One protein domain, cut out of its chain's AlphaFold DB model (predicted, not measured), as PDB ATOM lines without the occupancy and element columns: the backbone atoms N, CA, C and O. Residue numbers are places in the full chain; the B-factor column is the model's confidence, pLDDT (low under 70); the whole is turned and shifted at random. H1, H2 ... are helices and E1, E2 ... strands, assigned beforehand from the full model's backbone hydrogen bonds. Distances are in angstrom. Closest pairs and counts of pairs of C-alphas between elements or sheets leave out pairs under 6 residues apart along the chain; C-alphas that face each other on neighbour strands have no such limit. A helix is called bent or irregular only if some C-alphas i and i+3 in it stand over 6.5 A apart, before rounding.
ATOM      1  N   THR A  42     -42.665  -9.612   9.875       92.50
ATOM      2  CA  THR A  42     -41.371  -9.873   9.232       92.50
ATOM      3  C   THR A  42     -40.226  -9.390  10.109       92.50
ATOM      4  O   THR A  42     -40.392  -8.469  10.915       92.50
ATOM      5  N   ALA A  43     -39.058 -10.009   9.951       96.00
ATOM      6  CA  ALA A  43     -37.836  -9.620  10.639       96.00
ATOM      7  C   ALA A  43     -36.685  -9.441   9.643       96.00
ATOM      8  O   ALA A  43     -36.501 -10.264   8.752       96.00
ATOM      9  N   ALA A  44     -35.914  -8.371   9.814       97.19
ATOM     10  CA  ALA A  44     -34.638  -8.152   9.151       97.19
ATOM     11  C   ALA A  44     -33.516  -8.373  10.172       97.19
ATOM     12  O   ALA A  44     -33.398  -7.627  11.147       97.19
ATOM     13  N   PHE A  45     -32.709  -9.409   9.959       95.81
ATOM     14  CA  PHE A  45     -31.569  -9.744  10.810       95.81
ATOM     15  C   PHE A  45     -30.317  -8.985  10.355       95.81
ATOM     16  O   PHE A  45     -30.041  -8.896   9.160       95.81
ATOM     17  N   ASP A  46     -29.550  -8.427  11.295       95.44
ATOM     18  CA  ASP A  46     -28.341  -7.646  10.994       95.44
ATOM     19  C   ASP A  46     -27.110  -8.499  10.638       95.44
ATOM     20  O   ASP A  46     -26.056  -7.950  10.315       95.44
ATOM     21  N   GLY A  47     -27.231  -9.829  10.715       94.19
ATOM     22  CA  GLY A  47     -26.141 -10.779  10.491       94.19
ATOM     23  C   GLY A  47     -25.086 -10.770  11.598       94.19
ATOM     24  O   GLY A  47     -24.056 -11.424  11.463       94.19
ATOM     25  N   GLY A  48     -25.308 -10.035  12.690       96.12
ATOM     26  CA  GLY A  48     -24.355  -9.853  13.773       96.12
ATOM     27  C   GLY A  48     -23.230  -8.856  13.464       96.12
ATOM     28  O   GLY A  48     -22.602  -8.852  12.409       96.12
ATOM     29  N   THR A  49     -22.888  -8.034  14.452       96.75
ATOM     30  CA  THR A  49     -21.712  -7.158  14.446       96.75
ATOM     31  C   THR A  49     -20.627  -7.736  15.349       96.75
ATOM     32  O   THR A  49     -20.813  -7.839  16.566       96.75
ATOM     33  N   SER A  50     -19.473  -8.081  14.774       94.38
ATOM     34  CA  SER A  50     -18.369  -8.713  15.496       94.38
ATOM     35  C   SER A  50     -17.274  -7.741  15.948       94.38
ATOM     36  O   SER A  50     -17.014  -6.696  15.346       94.38
ATOM     37  N   LYS A  51     -16.611  -8.081  17.058       97.19
ATOM     38  CA  LYS A  51     -15.494  -7.327  17.635       97.19
ATOM     39  C   LYS A  51     -14.475  -8.260  18.282       97.19
ATOM     40  O   LYS A  51     -14.733  -8.865  19.325       97.19
ATOM     41  N   TRP A  52     -13.270  -8.278  17.720       97.19
ATOM     42  CA  TRP A  52     -12.095  -8.918  18.309       97.19
ATOM     43  C   TRP A  52     -11.350  -7.968  19.253       97.19
ATOM     44  O   TRP A  52     -11.035  -6.834  18.897       97.19
ATOM     45  N   THR A  53     -11.060  -8.430  20.468       97.38
ATOM     46  CA  THR A  53     -10.269  -7.708  21.474       97.38
ATOM     47  C   THR A  53      -9.062  -8.564  21.867       97.38
ATOM     48  O   THR A  53      -9.192  -9.448  22.722       97.38
ATOM     49  N   PRO A  54      -7.887  -8.349  21.247       95.75
ATOM     50  CA  PRO A  54      -6.701  -9.137  21.547       95.75
ATOM     51  C   PRO A  54      -6.191  -8.827  22.957       95.75
ATOM     52  O   PRO A  54      -6.046  -7.670  23.346       95.75
ATOM     53  N   LYS A  55      -5.861  -9.876  23.712       97.31
ATOM     54  CA  LYS A  55      -5.110  -9.792  24.973       97.31
ATOM     55  C   LYS A  55      -3.612  -9.997  24.740       97.31
ATOM     56  O   LYS A  55      -2.791  -9.375  25.405       97.31
ATOM     57  N   SER A  56      -3.254 -10.898  23.830       96.00
ATOM     58  CA  SER A  56      -1.873 -11.203  23.456       96.00
ATOM     59  C   SER A  56      -1.832 -11.708  22.020       96.00
ATOM     60  O   SER A  56      -2.661 -12.524  21.634       96.00
ATOM     61  N   MET A  57      -0.834 -11.274  21.256       95.19
ATOM     62  CA  MET A  57      -0.509 -11.806  19.934       95.19
ATOM     63  C   MET A  57       1.007 -11.955  19.857       95.19
ATOM     64  O   MET A  57       1.732 -10.971  19.998       95.19
ATOM     65  N   LYS A  58       1.496 -13.188  19.727       94.62
ATOM     66  CA  LYS A  58       2.931 -13.504  19.766       94.62
ATOM     67  C   LYS A  58       3.284 -14.480  18.660       94.62
ATOM     68  O   LYS A  58       2.494 -15.366  18.359       94.62
ATOM     69  N   ARG A  59       4.493 -14.370  18.107       92.00
ATOM     70  CA  ARG A  59       5.018 -15.422  17.228       92.00
ATOM     71  C   ARG A  59       5.102 -16.739  17.996       92.00
ATOM     72  O   ARG A  59       5.578 -16.765  19.132       92.00
ATOM     73  N   ALA A  60       4.669 -17.810  17.355       91.12
ATOM     74  CA  ALA A  60       4.800 -19.173  17.840       91.12
ATOM     75  C   ALA A  60       5.714 -19.975  16.905       91.12
ATOM     76  O   ALA A  60       6.114 -19.504  15.844       91.12
ATOM     77  N   LYS A  61       6.106 -21.174  17.341       87.06
ATOM     78  CA  LYS A  61       6.967 -22.090  16.567       87.06
ATOM     79  C   LYS A  61       6.288 -23.424  16.254       87.06
ATOM     80  O   LYS A  61       6.909 -24.294  15.663       87.06
ATOM     81  N   SER A  62       5.057 -23.606  16.719       86.00
ATOM     82  CA  SER A  62       4.339 -24.880  16.674       86.00
ATOM     83  C   SER A  62       3.620 -25.134  15.354       86.00
ATOM     84  O   SER A  62       3.200 -26.260  15.120       86.00
ATOM     85  N   CYS A  63       3.461 -24.120  14.504       87.56
ATOM     86  CA  CYS A  63       2.903 -24.295  13.170       87.56
ATOM     87  C   CYS A  63       4.002 -24.759  12.208       87.56
ATOM     88  O   CYS A  63       5.097 -24.191  12.192       87.56
ATOM     89  N   THR A  64       3.688 -25.748  11.382       82.25
ATOM     90  CA  THR A  64       4.500 -26.164  10.236       82.25
ATOM     91  C   THR A  64       3.960 -25.499   8.968       82.25
ATOM     92  O   THR A  64       2.754 -25.320   8.855       82.25
ATOM     93  N   GLU A  65       4.839 -25.139   8.025       86.00
ATOM     94  CA  GLU A  65       4.456 -24.682   6.670       86.00
ATOM     95  C   GLU A  65       3.680 -23.354   6.583       86.00
ATOM     96  O   GLU A  65       2.900 -23.137   5.660       86.00
ATOM     97  N   CYS A  66       3.913 -22.420   7.505       88.75
ATOM     98  CA  CYS A  66       3.351 -21.080   7.344       88.75
ATOM     99  C   CYS A  66       4.076 -20.283   6.244       88.75
ATOM    100  O   CYS A  66       5.312 -20.299   6.221       88.75
ATOM    101  N   PRO A  67       3.344 -19.540   5.389       87.31
ATOM    102  CA  PRO A  67       3.942 -18.583   4.461       87.31
ATOM    103  C   PRO A  67       4.824 -17.570   5.198       87.31
ATOM    104  O   PRO A  67       4.541 -17.210   6.343       87.31
ATOM    105  N   GLU A  68       5.878 -17.073   4.544       81.19
ATOM    106  CA  GLU A  68       6.774 -16.079   5.157       81.19
ATOM    107  C   GLU A  68       6.029 -14.797   5.568       81.19
ATOM    108  O   GLU A  68       6.320 -14.228   6.625       81.19
ATOM    109  N   ASP A  69       5.030 -14.401   4.773       84.50
ATOM    110  CA  ASP A  69       4.188 -13.222   5.000       84.50
ATOM    111  C   ASP A  69       3.152 -13.418   6.125       84.50
ATOM    112  O   ASP A  69       2.705 -12.441   6.726       84.50
ATOM    113  N   ASP A  70       2.826 -14.669   6.470       86.56
ATOM    114  CA  ASP A  70       1.866 -15.047   7.515       86.56
ATOM    115  C   ASP A  70       2.524 -15.999   8.535       86.56
ATOM    116  O   ASP A  70       2.162 -17.174   8.656       86.56
ATOM    117  N   PRO A  71       3.520 -15.515   9.306       90.06
ATOM    118  CA  PRO A  71       4.278 -16.360  10.214       90.06
ATOM    119  C   PRO A  71       3.387 -16.934  11.317       90.06
ATOM    120  O   PRO A  71       2.413 -16.316  11.748       90.06
ATOM    121  N   CYS A  72       3.780 -18.096  11.841       94.12
ATOM    122  CA  CYS A  72       3.071 -18.755  12.934       94.12
ATOM    123  C   CYS A  72       2.811 -17.796  14.111       94.12
ATOM    124  O   CYS A  72       3.735 -17.208  14.691       94.12
ATOM    125  N   LEU A  73       1.539 -17.665  14.466       95.00
ATOM    126  CA  LEU A  73       0.995 -16.743  15.447       95.00
ATOM    127  C   LEU A  73       0.256 -17.536  16.524       95.00
ATOM    128  O   LEU A  73      -0.500 -18.452  16.226       95.00
ATOM    129  N   HIS A  74       0.438 -17.132  17.774       97.00
ATOM    130  CA  HIS A  74      -0.406 -17.506  18.897       97.00
ATOM    131  C   HIS A  74      -1.147 -16.264  19.399       97.00
ATOM    132  O   HIS A  74      -0.524 -15.279  19.823       97.00
ATOM    133  N   ALA A  75      -2.473 -16.300  19.319       96.69
ATOM    134  CA  ALA A  75      -3.366 -15.201  19.634       96.69
ATOM    135  C   ALA A  75      -4.338 -15.599  20.746       96.69
ATOM    136  O   ALA A  75      -5.037 -16.603  20.662       96.69
ATOM    137  N   VAL A  76      -4.407 -14.763  21.778       98.12
ATOM    138  CA  VAL A  76      -5.325 -14.924  22.904       98.12
ATOM    139  C   VAL A  76      -6.118 -13.643  23.059       98.12
ATOM    140  O   VAL A  76      -5.549 -12.549  23.035       98.12
ATOM    141  N   GLY A  77      -7.422 -13.754  23.269       97.94
ATOM    142  CA  GLY A  77      -8.286 -12.589  23.415       97.94
ATOM    143  C   GLY A  77      -9.752 -12.956  23.543       97.94
ATOM    144  O   GLY A  77     -10.104 -14.088  23.874       97.94
ATOM    145  N   THR A  78     -10.598 -11.967  23.300       98.31
ATOM    146  CA  THR A  78     -12.048 -12.108  23.392       98.31
ATOM    147  C   THR A  78     -12.693 -11.678  22.087       98.31
ATOM    148  O   THR A  78     -12.430 -10.579  21.597       98.31
ATOM    149  N   PHE A  79     -13.551 -12.530  21.543       98.19
ATOM    150  CA  PHE A  79     -14.351 -12.260  20.359       98.19
ATOM    151  C   PHE A  79     -15.811 -12.109  20.770       98.19
ATOM    152  O   PHE A  79     -16.365 -13.003  21.403       98.19
ATOM    153  N   ASN A  80     -16.409 -10.959  20.476       97.50
ATOM    154  CA  ASN A  80     -17.812 -10.697  20.778       97.50
ATOM    155  C   ASN A  80     -18.589 -10.523  19.483       97.50
ATOM    156  O   ASN A  80     -18.102  -9.820  18.600       97.50
ATOM    157  N   VAL A  81     -19.797 -11.072  19.411       97.69
ATOM    158  CA  VAL A  81     -20.728 -10.825  18.305       97.69
ATOM    159  C   VAL A  81     -22.051 -10.355  18.884       97.69
ATOM    160  O   VAL A  81     -22.572 -10.967  19.810       97.69
ATOM    161  N   THR A  82     -22.556  -9.219  18.409       97.75
ATOM    162  CA  THR A  82     -23.837  -8.645  18.846       97.75
ATOM    163  C   THR A  82     -24.844  -8.720  17.718       97.75
ATOM    164  O   THR A  82     -24.556  -8.225  16.639       97.75
ATOM    165  N   TYR A  83     -26.003  -9.294  17.992       98.00
ATOM    166  CA  TYR A  83     -27.053  -9.602  17.032       98.00
ATOM    167  C   TYR A  83     -28.280  -8.733  17.286       98.00
ATOM    168  O   TYR A  83     -28.661  -8.512  18.449       98.00
ATOM    169  N   LYS A  84     -28.901  -8.263  16.202       97.69
ATOM    170  CA  LYS A  84     -30.143  -7.493  16.235       97.69
ATOM    171  C   LYS A  84     -31.106  -7.876  15.121       97.69
ATOM    172  O   LYS A  84     -30.729  -7.953  13.957       97.69
ATOM    173  N   ALA A  85     -32.369  -8.052  15.500       97.44
ATOM    174  CA  ALA A  85     -33.490  -8.183  14.585       97.44
ATOM    175  C   ALA A  85     -34.335  -6.902  14.589       97.44
ATOM    176  O   ALA A  85     -34.851  -6.490  15.634       97.44
ATOM    177  N   ASP A  86     -34.521  -6.295  13.419       97.38
ATOM    178  CA  ASP A  86     -35.543  -5.269  13.215       97.38
ATOM    179  C   ASP A  86     -36.852  -5.936  12.791       97.38
ATOM    180  O   ASP A  86     -36.891  -6.673  11.809       97.38
ATOM    181  N   VAL A  87     -37.924  -5.723  13.551       97.06
ATOM    182  CA  VAL A  87     -39.175  -6.473  13.395       97.06
ATOM    183  C   VAL A  87     -40.319  -5.534  13.060       97.06
ATOM    184  O   VAL A  87     -40.635  -4.630  13.838       97.06
ATOM    185  N   THR A  88     -40.999  -5.816  11.952       97.44
ATOM    186  CA  THR A  88     -42.149  -5.052  11.463       97.44
ATOM    187  C   THR A  88     -43.412  -5.900  11.519       97.44
ATOM    188  O   THR A  88     -43.426  -7.023  11.027       97.44
ATOM    189  N   GLU A 103     -68.425  -4.830  11.541       92.44
ATOM    190  CA  GLU A 103     -67.208  -4.019  11.645       92.44
ATOM    191  C   GLU A 103     -66.657  -3.995  13.074       92.44
ATOM    192  O   GLU A 103     -65.452  -4.157  13.280       92.44
ATOM    193  N   ARG A 104     -67.525  -3.817  14.084       92.94
ATOM    194  CA  ARG A 104     -67.106  -3.833  15.495       92.94
ATOM    195  C   ARG A 104     -66.461  -5.167  15.860       92.94
ATOM    196  O   ARG A 104     -65.431  -5.171  16.536       92.94
ATOM    197  N   ARG A 105     -67.036  -6.282  15.403       91.44
ATOM    198  CA  ARG A 105     -66.501  -7.625  15.662       91.44
ATOM    199  C   ARG A 105     -65.165  -7.861  14.962       91.44
ATOM    200  O   ARG A 105     -64.238  -8.351  15.606       91.44
ATOM    201  N   VAL A 106     -65.014  -7.437  13.706       92.12
ATOM    202  CA  VAL A 106     -63.729  -7.522  12.991       92.12
ATOM    203  C   VAL A 106     -62.663  -6.665  13.671       92.12
ATOM    204  O   VAL A 106     -61.575  -7.161  13.953       92.12
ATOM    205  N   ARG A 107     -62.965  -5.409  14.023       94.38
ATOM    206  CA  ARG A 107     -62.021  -4.537  14.748       94.38
ATOM    207  C   ARG A 107     -61.591  -5.141  16.085       94.38
ATOM    208  O   ARG A 107     -60.416  -5.062  16.438       94.38
ATOM    209  N   ALA A 108     -62.523  -5.751  16.820       94.50
ATOM    210  CA  ALA A 108     -62.213  -6.454  18.061       94.50
ATOM    211  C   ALA A 108     -61.290  -7.655  17.809       94.50
ATOM    212  O   ALA A 108     -60.275  -7.784  18.485       94.50
ATOM    213  N   PHE A 109     -61.569  -8.473  16.792       94.19
ATOM    214  CA  PHE A 109     -60.698  -9.587  16.411       94.19
ATOM    215  C   PHE A 109     -59.281  -9.123  16.044       94.19
ATOM    216  O   PHE A 109     -58.302  -9.662  16.559       94.19
ATOM    217  N   LEU A 110     -59.155  -8.085  15.210       93.56
ATOM    218  CA  LEU A 110     -57.855  -7.519  14.837       93.56
ATOM    219  C   LEU A 110     -57.064  -7.054  16.065       93.56
ATOM    220  O   LEU A 110     -55.861  -7.292  16.156       93.56
ATOM    221  N   ARG A 111     -57.730  -6.426  17.038       95.69
ATOM    222  CA  ARG A 111     -57.095  -5.901  18.253       95.69
ATOM    223  C   ARG A 111     -56.744  -6.983  19.277       95.69
ATOM    224  O   ARG A 111     -55.652  -6.931  19.849       95.69
ATOM    225  N   ASP A 112     -57.665  -7.908  19.525       95.94
ATOM    226  CA  ASP A 112     -57.657  -8.792  20.698       95.94
ATOM    227  C   ASP A 112     -57.245 -10.229  20.375       95.94
ATOM    228  O   ASP A 112     -56.948 -10.994  21.290       95.94
ATOM    229  N   VAL A 113     -57.223 -10.602  19.094       94.94
ATOM    230  CA  VAL A 113     -56.927 -11.970  18.652       94.94
ATOM    231  C   VAL A 113     -55.746 -11.982  17.686       94.94
ATOM    232  O   VAL A 113     -54.703 -12.541  18.023       94.94
ATOM    233  N   LEU A 114     -55.856 -11.301  16.543       94.38
ATOM    234  CA  LEU A 114     -54.785 -11.277  15.541       94.38
ATOM    235  C   LEU A 114     -53.592 -10.419  15.989       94.38
ATOM    236  O   LEU A 114     -52.452 -10.857  15.937       94.38
ATOM    237  N   GLY A 115     -53.827  -9.221  16.525       95.69
ATOM    238  CA  GLY A 115     -52.749  -8.348  16.997       95.69
ATOM    239  C   GLY A 115     -51.835  -8.989  18.058       95.69
ATOM    240  O   GLY A 115     -50.616  -8.827  17.980       95.69
ATOM    241  N   PRO A 116     -52.363  -9.700  19.074       97.62
ATOM    242  CA  PRO A 116     -51.544 -10.481  19.995       97.62
ATOM    243  C   PRO A 116     -50.748 -11.598  19.322       97.62
ATOM    244  O   PRO A 116     -49.602 -11.794  19.721       97.62
ATOM    245  N   HIS A 117     -51.324 -12.285  18.329       96.25
ATOM    246  CA  HIS A 117     -50.641 -13.319  17.542       96.25
ATOM    247  C   HIS A 117     -49.416 -12.748  16.815       96.25
ATOM    248  O   HIS A 117     -48.300 -13.217  17.030       96.25
ATOM    249  N   GLU A 118     -49.579 -11.631  16.102       97.31
ATOM    250  CA  GLU A 118     -48.468 -10.947  15.420       97.31
ATOM    251  C   GLU A 118     -47.389 -10.437  16.392       97.31
ATOM    252  O   GLU A 118     -46.182 -10.542  16.158       97.31
ATOM    253  N   ARG A 119     -47.793  -9.937  17.567       98.38
ATOM    254  CA  ARG A 119     -46.828  -9.566  18.619       98.38
ATOM    255  C   ARG A 119     -46.050 -10.767  19.155       98.38
ATOM    256  O   ARG A 119     -44.945 -10.580  19.666       98.38
ATOM    257  N   GLU A 120     -46.612 -11.967  19.067       98.19
ATOM    258  CA  GLU A 120     -45.954 -13.207  19.469       98.19
ATOM    259  C   GLU A 120     -44.901 -13.629  18.439       98.19
ATOM    260  O   GLU A 120     -43.788 -13.970  18.840       98.19
ATOM    261  N   HIS A 121     -45.183 -13.515  17.135       98.19
ATOM    262  CA  HIS A 121     -44.147 -13.624  16.096       98.19
ATOM    263  C   HIS A 121     -43.000 -12.654  16.381       98.19
ATOM    264  O   HIS A 121     -41.837 -13.051  16.437       98.19
ATOM    265  N   ALA A 122     -43.321 -11.394  16.685       98.25
ATOM    266  CA  ALA A 122     -42.300 -10.394  16.959       98.25
ATOM    267  C   ALA A 122     -41.459 -10.688  18.210       98.25
ATOM    268  O   ALA A 122     -40.270 -10.373  18.246       98.25
ATOM    269  N   ARG A 123     -42.050 -11.285  19.251       98.56
ATOM    270  CA  ARG A 123     -41.287 -11.760  20.415       98.56
ATOM    271  C   ARG A 123     -40.338 -12.893  20.049       98.56
ATOM    272  O   ARG A 123     -39.210 -12.890  20.531       98.56
ATOM    273  N   ARG A 124     -40.778 -13.824  19.201       98.25
ATOM    274  CA  ARG A 124     -39.970 -14.966  18.760       98.25
ATOM    275  C   ARG A 124     -38.836 -14.552  17.838       98.25
ATOM    276  O   ARG A 124     -37.714 -14.963  18.076       98.25
ATOM    277  N   PHE A 125     -39.060 -13.638  16.898       98.19
ATOM    278  CA  PHE A 125     -37.957 -13.091  16.104       98.19
ATOM    279  C   PHE A 125     -36.897 -12.391  16.964       98.19
ATOM    280  O   PHE A 125     -35.702 -12.542  16.725       98.19
ATOM    281  N   ARG A 126     -37.308 -11.699  18.034       98.06
ATOM    282  CA  ARG A 126     -36.377 -11.053  18.974       98.06
ATOM    283  C   ARG A 126     -35.576 -12.023  19.845       98.06
ATOM    284  O   ARG A 126     -34.707 -11.559  20.575       98.06
ATOM    285  N   THR A 127     -35.784 -13.341  19.773       98.19
ATOM    286  CA  THR A 127     -34.831 -14.288  20.385       98.19
ATOM    287  C   THR A 127     -33.490 -14.309  19.650       98.19
ATOM    288  O   THR A 127     -32.504 -14.779  20.213       98.19
ATOM    289  N   TYR A 128     -33.435 -13.774  18.424       98.31
ATOM    290  CA  TYR A 128     -32.196 -13.513  17.692       98.31
ATOM    291  C   TYR A 128     -31.286 -12.506  18.404       98.31
ATOM    292  O   TYR A 128     -30.066 -12.595  18.281       98.31
ATOM    293  N   ASP A 129     -31.848 -11.571  19.176       98.19
ATOM    294  CA  ASP A 129     -31.088 -10.502  19.815       98.19
ATOM    295  C   ASP A 129     -30.112 -11.022  20.882       98.19
ATOM    296  O   ASP A 129     -30.350 -12.003  21.593       98.19
ATOM    297  N   GLY A 130     -29.006 -10.300  21.055       97.69
ATOM    298  CA  GLY A 130     -28.100 -10.481  22.188       97.69
ATOM    299  C   GLY A 130     -26.636 -10.402  21.794       97.69
ATOM    300  O   GLY A 130     -26.303 -10.099  20.655       97.69
ATOM    301  N   THR A 131     -25.753 -10.686  22.747       97.81
ATOM    302  CA  THR A 131     -24.306 -10.701  22.518       97.81
ATOM    303  C   THR A 131     -23.732 -12.045  22.950       97.81
ATOM    304  O   THR A 131     -24.013 -12.504  24.059       97.81
ATOM    305  N   THR A 132     -22.929 -12.668  22.091       97.31
ATOM    306  CA  THR A 132     -22.093 -13.824  22.437       97.31
ATOM    307  C   THR A 132     -20.671 -13.359  22.724       97.31
ATOM    308  O   THR A 132     -20.194 -12.368  22.168       97.31
ATOM    309  N   THR A 133     -19.997 -14.064  23.630       97.94
ATOM    310  CA  THR A 133     -18.620 -13.771  24.025       97.94
ATOM    311  C   THR A 133     -17.815 -15.058  24.027       97.94
ATOM    312  O   THR A 133     -18.063 -15.956  24.831       97.94
ATOM    313  N   HIS A 134     -16.796 -15.106  23.179       97.56
ATOM    314  CA  HIS A 134     -15.876 -16.227  23.051       97.56
ATOM    315  C   HIS A 134     -14.514 -15.849  23.582       97.56
ATOM    316  O   HIS A 134     -13.931 -14.826  23.210       97.56
ATOM    317  N   ARG A 135     -13.969 -16.708  24.435       98.12
ATOM    318  CA  ARG A 135     -12.550 -16.660  24.749       98.12
ATOM    319  C   ARG A 135     -11.808 -17.424  23.667       98.12
ATOM    320  O   ARG A 135     -12.043 -18.611  23.489       98.12
ATOM    321  N   ILE A 136     -10.896 -16.740  22.996       98.06
ATOM    322  CA  ILE A 136     -10.103 -17.322  21.921       98.06
ATOM    323  C   ILE A 136      -8.702 -17.588  22.444       98.06
ATOM    324  O   ILE A 136      -8.084 -16.724  23.076       98.06
ATOM    325  N   ASP A 137      -8.235 -18.792  22.160       97.50
ATOM    326  CA  ASP A 137      -6.861 -19.239  22.305       97.50
ATOM    327  C   ASP A 137      -6.516 -19.985  21.013       97.50
ATOM    328  O   ASP A 137      -6.919 -21.128  20.803       97.50
ATOM    329  N   PHE A 138      -5.897 -19.262  20.086       96.56
ATOM    330  CA  PHE A 138      -5.688 -19.687  18.711       96.56
ATOM    331  C   PHE A 138      -4.199 -19.767  18.406       96.56
ATOM    332  O   PHE A 138      -3.432 -18.872  18.763       96.56
ATOM    333  N   THR A 139      -3.794 -20.810  17.685       96.81
ATOM    334  CA  THR A 139      -2.452 -20.913  17.108       96.81
ATOM    335  C   THR A 139      -2.561 -21.312  15.643       96.81
ATOM    336  O   THR A 139      -3.141 -22.352  15.347       96.81
ATOM    337  N   GLY A 140      -2.002 -20.511  14.738       95.31
ATOM    338  CA  GLY A 140      -2.086 -20.746  13.295       95.31
ATOM    339  C   GLY A 140      -1.217 -19.792  12.479       95.31
ATOM    340  O   GLY A 140      -0.474 -18.987  13.039       95.31
ATOM    341  N   CYS A 141      -1.275 -19.906  11.153       94.25
ATOM    342  CA  CYS A 141      -0.441 -19.112  10.251       94.25
ATOM    343  C   CYS A 141      -0.991 -17.696  10.077       94.25
ATOM    344  O   CYS A 141      -2.014 -17.482   9.425       94.25
ATOM    345  N   GLY A 142      -0.298 -16.734  10.684       91.75
ATOM    346  CA  GLY A 142      -0.578 -15.317  10.530       91.75
ATOM    347  C   GLY A 142      -1.937 -14.866  11.059       91.75
ATOM    348  O   GLY A 142      -2.618 -15.541  11.835       91.75
ATOM    349  N   THR A 143      -2.310 -13.653  10.662       91.81
ATOM    350  CA  THR A 143      -3.595 -13.049  11.035       91.81
ATOM    351  C   THR A 143      -4.736 -13.510  10.140       91.81
ATOM    352  O   THR A 143      -5.881 -13.459  10.577       91.81
ATOM    353  N   THR A 144      -4.429 -13.992   8.934       92.25
ATOM    354  CA  THR A 144      -5.409 -14.527   7.982       92.25
ATOM    355  C   THR A 144      -6.127 -15.742   8.570       92.25
ATOM    356  O   THR A 144      -7.347 -15.718   8.711       92.25
ATOM    357  N   ALA A 145      -5.382 -16.742   9.055       93.69
ATOM    358  CA  ALA A 145      -5.978 -17.930   9.668       93.69
ATOM    359  C   ALA A 145      -6.741 -17.606  10.968       93.69
ATOM    360  O   ALA A 145      -7.757 -18.227  11.273       93.69
ATOM    361  N   LEU A 146      -6.282 -16.607  11.737       95.00
ATOM    362  CA  LEU A 146      -7.041 -16.111  12.890       95.00
ATOM    363  C   LEU A 146      -8.371 -15.494  12.438       95.00
ATOM    364  O   LEU A 146      -9.397 -15.757  13.055       95.00
ATOM    365  N   GLN A 147      -8.366 -14.675  11.386       94.75
ATOM    366  CA  GLN A 147      -9.577 -14.051  10.856       94.75
ATOM    367  C   GLN A 147     -10.576 -15.099  10.360       94.75
ATOM    368  O   GLN A 147     -11.748 -15.007  10.708       94.75
ATOM    369  N   GLU A 148     -10.118 -16.103   9.613       96.06
ATOM    370  CA  GLU A 148     -10.950 -17.227   9.165       96.06
ATOM    371  C   GLU A 148     -11.560 -17.976  10.354       96.06
ATOM    372  O   GLU A 148     -12.766 -18.200  10.391       96.06
ATOM    373  N   HIS A 149     -10.762 -18.266  11.384       96.31
ATOM    374  CA  HIS A 149     -11.255 -18.916  12.595       96.31
ATOM    375  C   HIS A 149     -12.346 -18.102  13.313       96.31
ATOM    376  O   HIS A 149     -13.355 -18.657  13.747       96.31
ATOM    377  N   LEU A 150     -12.168 -16.781  13.437       97.31
ATOM    378  CA  LEU A 150     -13.183 -15.903  14.027       97.31
ATOM    379  C   LEU A 150     -14.442 -15.814  13.152       97.31
ATOM    380  O   LEU A 150     -15.551 -15.785  13.687       97.31
ATOM    381  N   GLN A 151     -14.277 -15.801  11.826       96.81
ATOM    382  CA  GLN A 151     -15.385 -15.796  10.873       96.81
ATOM    383  C   GLN A 151     -16.204 -17.087  10.969       96.81
ATOM    384  O   GLN A 151     -17.425 -17.027  11.031       96.81
ATOM    385  N   GLU A 152     -15.557 -18.248  11.091       96.50
ATOM    386  CA  GLU A 152     -16.269 -19.513  11.284       96.50
ATOM    387  C   GLU A 152     -17.122 -19.529  12.558       96.50
ATOM    388  O   GLU A 152     -18.210 -20.108  12.561       96.50
ATOM    389  N   ILE A 153     -16.627 -18.940  13.654       95.94
ATOM    390  CA  ILE A 153     -17.399 -18.810  14.898       95.94
ATOM    391  C   ILE A 153     -18.623 -17.931  14.647       95.94
ATOM    392  O   ILE A 153     -19.735 -18.321  15.000       95.94
ATOM    393  N   HIS A 154     -18.416 -16.774  14.014       97.75
ATOM    394  CA  HIS A 154     -19.482 -15.835  13.672       97.75
ATOM    395  C   HIS A 154     -20.577 -16.506  12.839       97.75
ATOM    396  O   HIS A 154     -21.735 -16.490  13.246       97.75
ATOM    397  N   ASP A 155     -20.208 -17.129  11.719       96.00
ATOM    398  CA  ASP A 155     -21.148 -17.691  10.745       96.00
ATOM    399  C   ASP A 155     -21.969 -18.838  11.338       96.00
ATOM    400  O   ASP A 155     -23.178 -18.927  11.124       96.00
ATOM    401  N   LYS A 156     -21.334 -19.710  12.132       96.06
ATOM    402  CA  LYS A 156     -22.032 -20.817  12.805       96.06
ATOM    403  C   LYS A 156     -23.065 -20.306  13.807       96.06
ATOM    404  O   LYS A 156     -24.153 -20.873  13.905       96.06
ATOM    405  N   GLU A 157     -22.728 -19.273  14.576       96.38
ATOM    406  CA  GLU A 157     -23.645 -18.707  15.566       96.38
ATOM    407  C   GLU A 157     -24.780 -17.913  14.929       96.38
ATOM    408  O   GLU A 157     -25.924 -18.045  15.365       96.38
ATOM    409  N   GLU A 158     -24.473 -17.123  13.903       96.88
ATOM    410  CA  GLU A 158     -25.446 -16.354  13.131       96.88
ATOM    411  C   GLU A 158     -26.487 -17.291  12.507       96.88
ATOM    412  O   GLU A 158     -27.668 -17.196  12.849       96.88
ATOM    413  N   ALA A 159     -26.040 -18.291  11.738       96.31
ATOM    414  CA  ALA A 159     -26.928 -19.225  11.052       96.31
ATOM    415  C   ALA A 159     -27.823 -19.994  12.033       96.31
ATOM    416  O   ALA A 159     -29.013 -20.212  11.779       96.31
ATOM    417  N   LYS A 160     -27.267 -20.388  13.188       96.62
ATOM    418  CA  LYS A 160     -28.042 -21.038  14.245       96.62
ATOM    419  C   LYS A 160     -29.092 -20.097  14.834       96.62
ATOM    420  O   LYS A 160     -30.244 -20.498  14.962       96.62
ATOM    421  N   ARG A 161     -28.711 -18.871  15.204       97.44
ATOM    422  CA  ARG A 161     -29.632 -17.882  15.789       97.44
ATOM    423  C   ARG A 161     -30.761 -17.531  14.832       97.44
ATOM    424  O   ARG A 161     -31.908 -17.458  15.267       97.44
ATOM    425  N   HIS A 162     -30.436 -17.332  13.557       97.50
ATOM    426  CA  HIS A 162     -31.404 -17.062  12.500       97.50
ATOM    427  C   HIS A 162     -32.403 -18.221  12.397       97.50
ATOM    428  O   HIS A 162     -33.597 -18.021  12.617       97.50
ATOM    429  N   THR A 163     -31.907 -19.445  12.189       97.00
ATOM    430  CA  THR A 163     -32.755 -20.645  12.058       97.00
ATOM    431  C   THR A 163     -33.645 -20.863  13.285       97.00
ATOM    432  O   THR A 163     -34.830 -21.166  13.151       97.00
ATOM    433  N   ASP A 164     -33.096 -20.698  14.493       97.38
ATOM    434  CA  ASP A 164     -33.847 -20.874  15.737       97.38
ATOM    435  C   ASP A 164     -34.983 -19.834  15.850       97.38
ATOM    436  O   ASP A 164     -36.114 -20.189  16.190       97.38
ATOM    437  N   ALA A 165     -34.716 -18.559  15.537       97.31
ATOM    438  CA  ALA A 165     -35.715 -17.489  15.593       97.31
ATOM    439  C   ALA A 165     -36.837 -17.682  14.556       97.31
ATOM    440  O   ALA A 165     -38.018 -17.511  14.880       97.31
ATOM    441  N   GLU A 166     -36.490 -18.084  13.331       96.44
ATOM    442  CA  GLU A 166     -37.468 -18.430  12.294       96.44
ATOM    443  C   GLU A 166     -38.315 -19.635  12.682       96.44
ATOM    444  O   GLU A 166     -39.542 -19.578  12.593       96.44
ATOM    445  N   SER A 167     -37.687 -20.706  13.172       97.00
ATOM    446  CA  SER A 167     -38.393 -21.916  13.590       97.00
ATOM    447  C   SER A 167     -39.378 -21.631  14.723       97.00
ATOM    448  O   SER A 167     -40.514 -22.105  14.688       97.00
ATOM    449  N   LEU A 168     -38.978 -20.808  15.698       97.44
ATOM    450  CA  LEU A 168     -39.860 -20.360  16.768       97.44
ATOM    451  C   LEU A 168     -41.062 -19.591  16.205       97.44
ATOM    452  O   LEU A 168     -42.198 -19.881  16.584       97.44
ATOM    453  N   SER A 169     -40.831 -18.629  15.311       97.06
ATOM    454  CA  SER A 169     -41.899 -17.849  14.677       97.06
ATOM    455  C   SER A 169     -42.865 -18.740  13.885       97.06
ATOM    456  O   SER A 169     -44.072 -18.660  14.084       97.06
ATOM    457  N   ALA A 170     -42.348 -19.665  13.073       94.69
ATOM    458  CA  ALA A 170     -43.153 -20.588  12.275       94.69
ATOM    459  C   ALA A 170     -43.994 -21.558  13.125       94.69
ATOM    460  O   ALA A 170     -45.065 -21.985  12.702       94.69
ATOM    461  N   ALA A 171     -43.547 -21.904  14.337       96.38
ATOM    462  CA  ALA A 171     -44.224 -22.875  15.198       96.38
ATOM    463  C   ALA A 171     -45.598 -22.419  15.726       96.38
ATOM    464  O   ALA A 171     -46.330 -23.238  16.287       96.38
ATOM    465  N   ILE A 172     -45.952 -21.137  15.587       92.50
ATOM    466  CA  ILE A 172     -47.287 -20.633  15.949       92.50
ATOM    467  C   ILE A 172     -48.258 -20.528  14.773       92.50
ATOM    468  O   ILE A 172     -49.408 -20.142  14.982       92.50
ATOM    469  N   ASP A 173     -47.829 -20.943  13.585       91.94
ATOM    470  CA  ASP A 173     -48.654 -21.020  12.386       91.94
ATOM    471  C   ASP A 173     -48.981 -22.472  11.982       91.94
ATOM    472  O   ASP A 173     -48.269 -23.407  12.354       91.94
ATOM    473  N   PRO A 174     -50.066 -22.694  11.208       88.06
ATOM    474  CA  PRO A 174     -50.983 -21.681  10.679       88.06
ATOM    475  C   PRO A 174     -51.975 -21.155  11.726       88.06
ATOM    476  O   PRO A 174     -52.630 -21.922  12.439       88.06
TER     477      PRO A 174
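AT A GLANCE: This is residues 42 to 88 and 103 to 174 of the 185 residues of an uncharacterized protein of Mycolicibacterium wolinskyi (UniProt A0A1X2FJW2). Picture a long rod in which a sheet of three long, bent strands, E2, E3 and E5, curls round one part of the long helix H2, while the last part of helix H1 packs beside the far part of H2. The small two-strand ribbon E1 and E4 packs on residues 118 to 128 of H1, and residues 103 to 116 of H1 stick out free and add to the rod's length. The printed part has 119 residues, with two named helices and five named strands in the order E1 E2 E3 E4 H1 E5 H2; the sheets run E2 - E3 - E5 and E1 - E4, both antiparallel, and the class is mixed, helices and strands. The whole is extended, with a radius of gyration of the C-alphas of 21.6 A and spans of 76 by 23 by 18 A.

IN THESE COORDINATES: Find C-alpha 42 at (-41.371, -9.873, 9.232), where E1, residues 42 to 45, begins. E2, residues 49 to 59, covers 28.1 A and bends by 68 degrees at residue 55. E3, residues 72 to 83, covers 31.7 A, bends by 63 degrees at residue 76 and runs on into E4, residues 85 to 88. After the cut, find C-alpha 103 at (-67.208, -4.019, 11.645); from there H1 runs 36.8 A to residue 128. E5, residues 130 to 141, covers 31.3 A and bends by 64 degrees at residue 137. H2, residues 142 to 170, runs 42.9 A to C-alpha 170 at (-43.153, -20.588, 12.275).

HOW THE PARTS SIT: Look first at the twisted sheet, where E3 is the inner strand. E2 and E3 form a hairpin, with N 51 and O 80 within hydrogen-bond range at 2.8 A. Between E3 and E5, N 75 and O 138 are 2.8 A apart. H2 is on one face of this sheet, making two layers, a helix on one face of a sheet; its closest C-alphas to E3 are Gly 142 and Leu 73, 5.4 A. H1 touches H2 with residues 120 to 128 alone, at a shallow tilt of 25 degrees, opposite ways; the closest C-alphas, Phe 125 and Ala 165, are 5.0 A apart. E1 and E4 are antiparallel, with N 44 and O 86 at 2.8 A, and the closest C-alphas of E4 and H1 are Ala 85 and Arg 126, 6.0 A. E2 and H1 are apart. O i to N i+4 pairs are within range in 17 of 22 for H1 and 24 of 25 for H2.

THE WHOLE: The two C-alphas farthest apart, Lys 61 and Glu 103, are 76.5 A from each other. Residues 89 to 102 are not printed, and C-alphas 88 and 103 are 25.1 A apart across this cut. Residues 60 to 71 form the long link from E2 to E3. The mean pLDDT of the printed part is 95.2, and no printed residue is under 70.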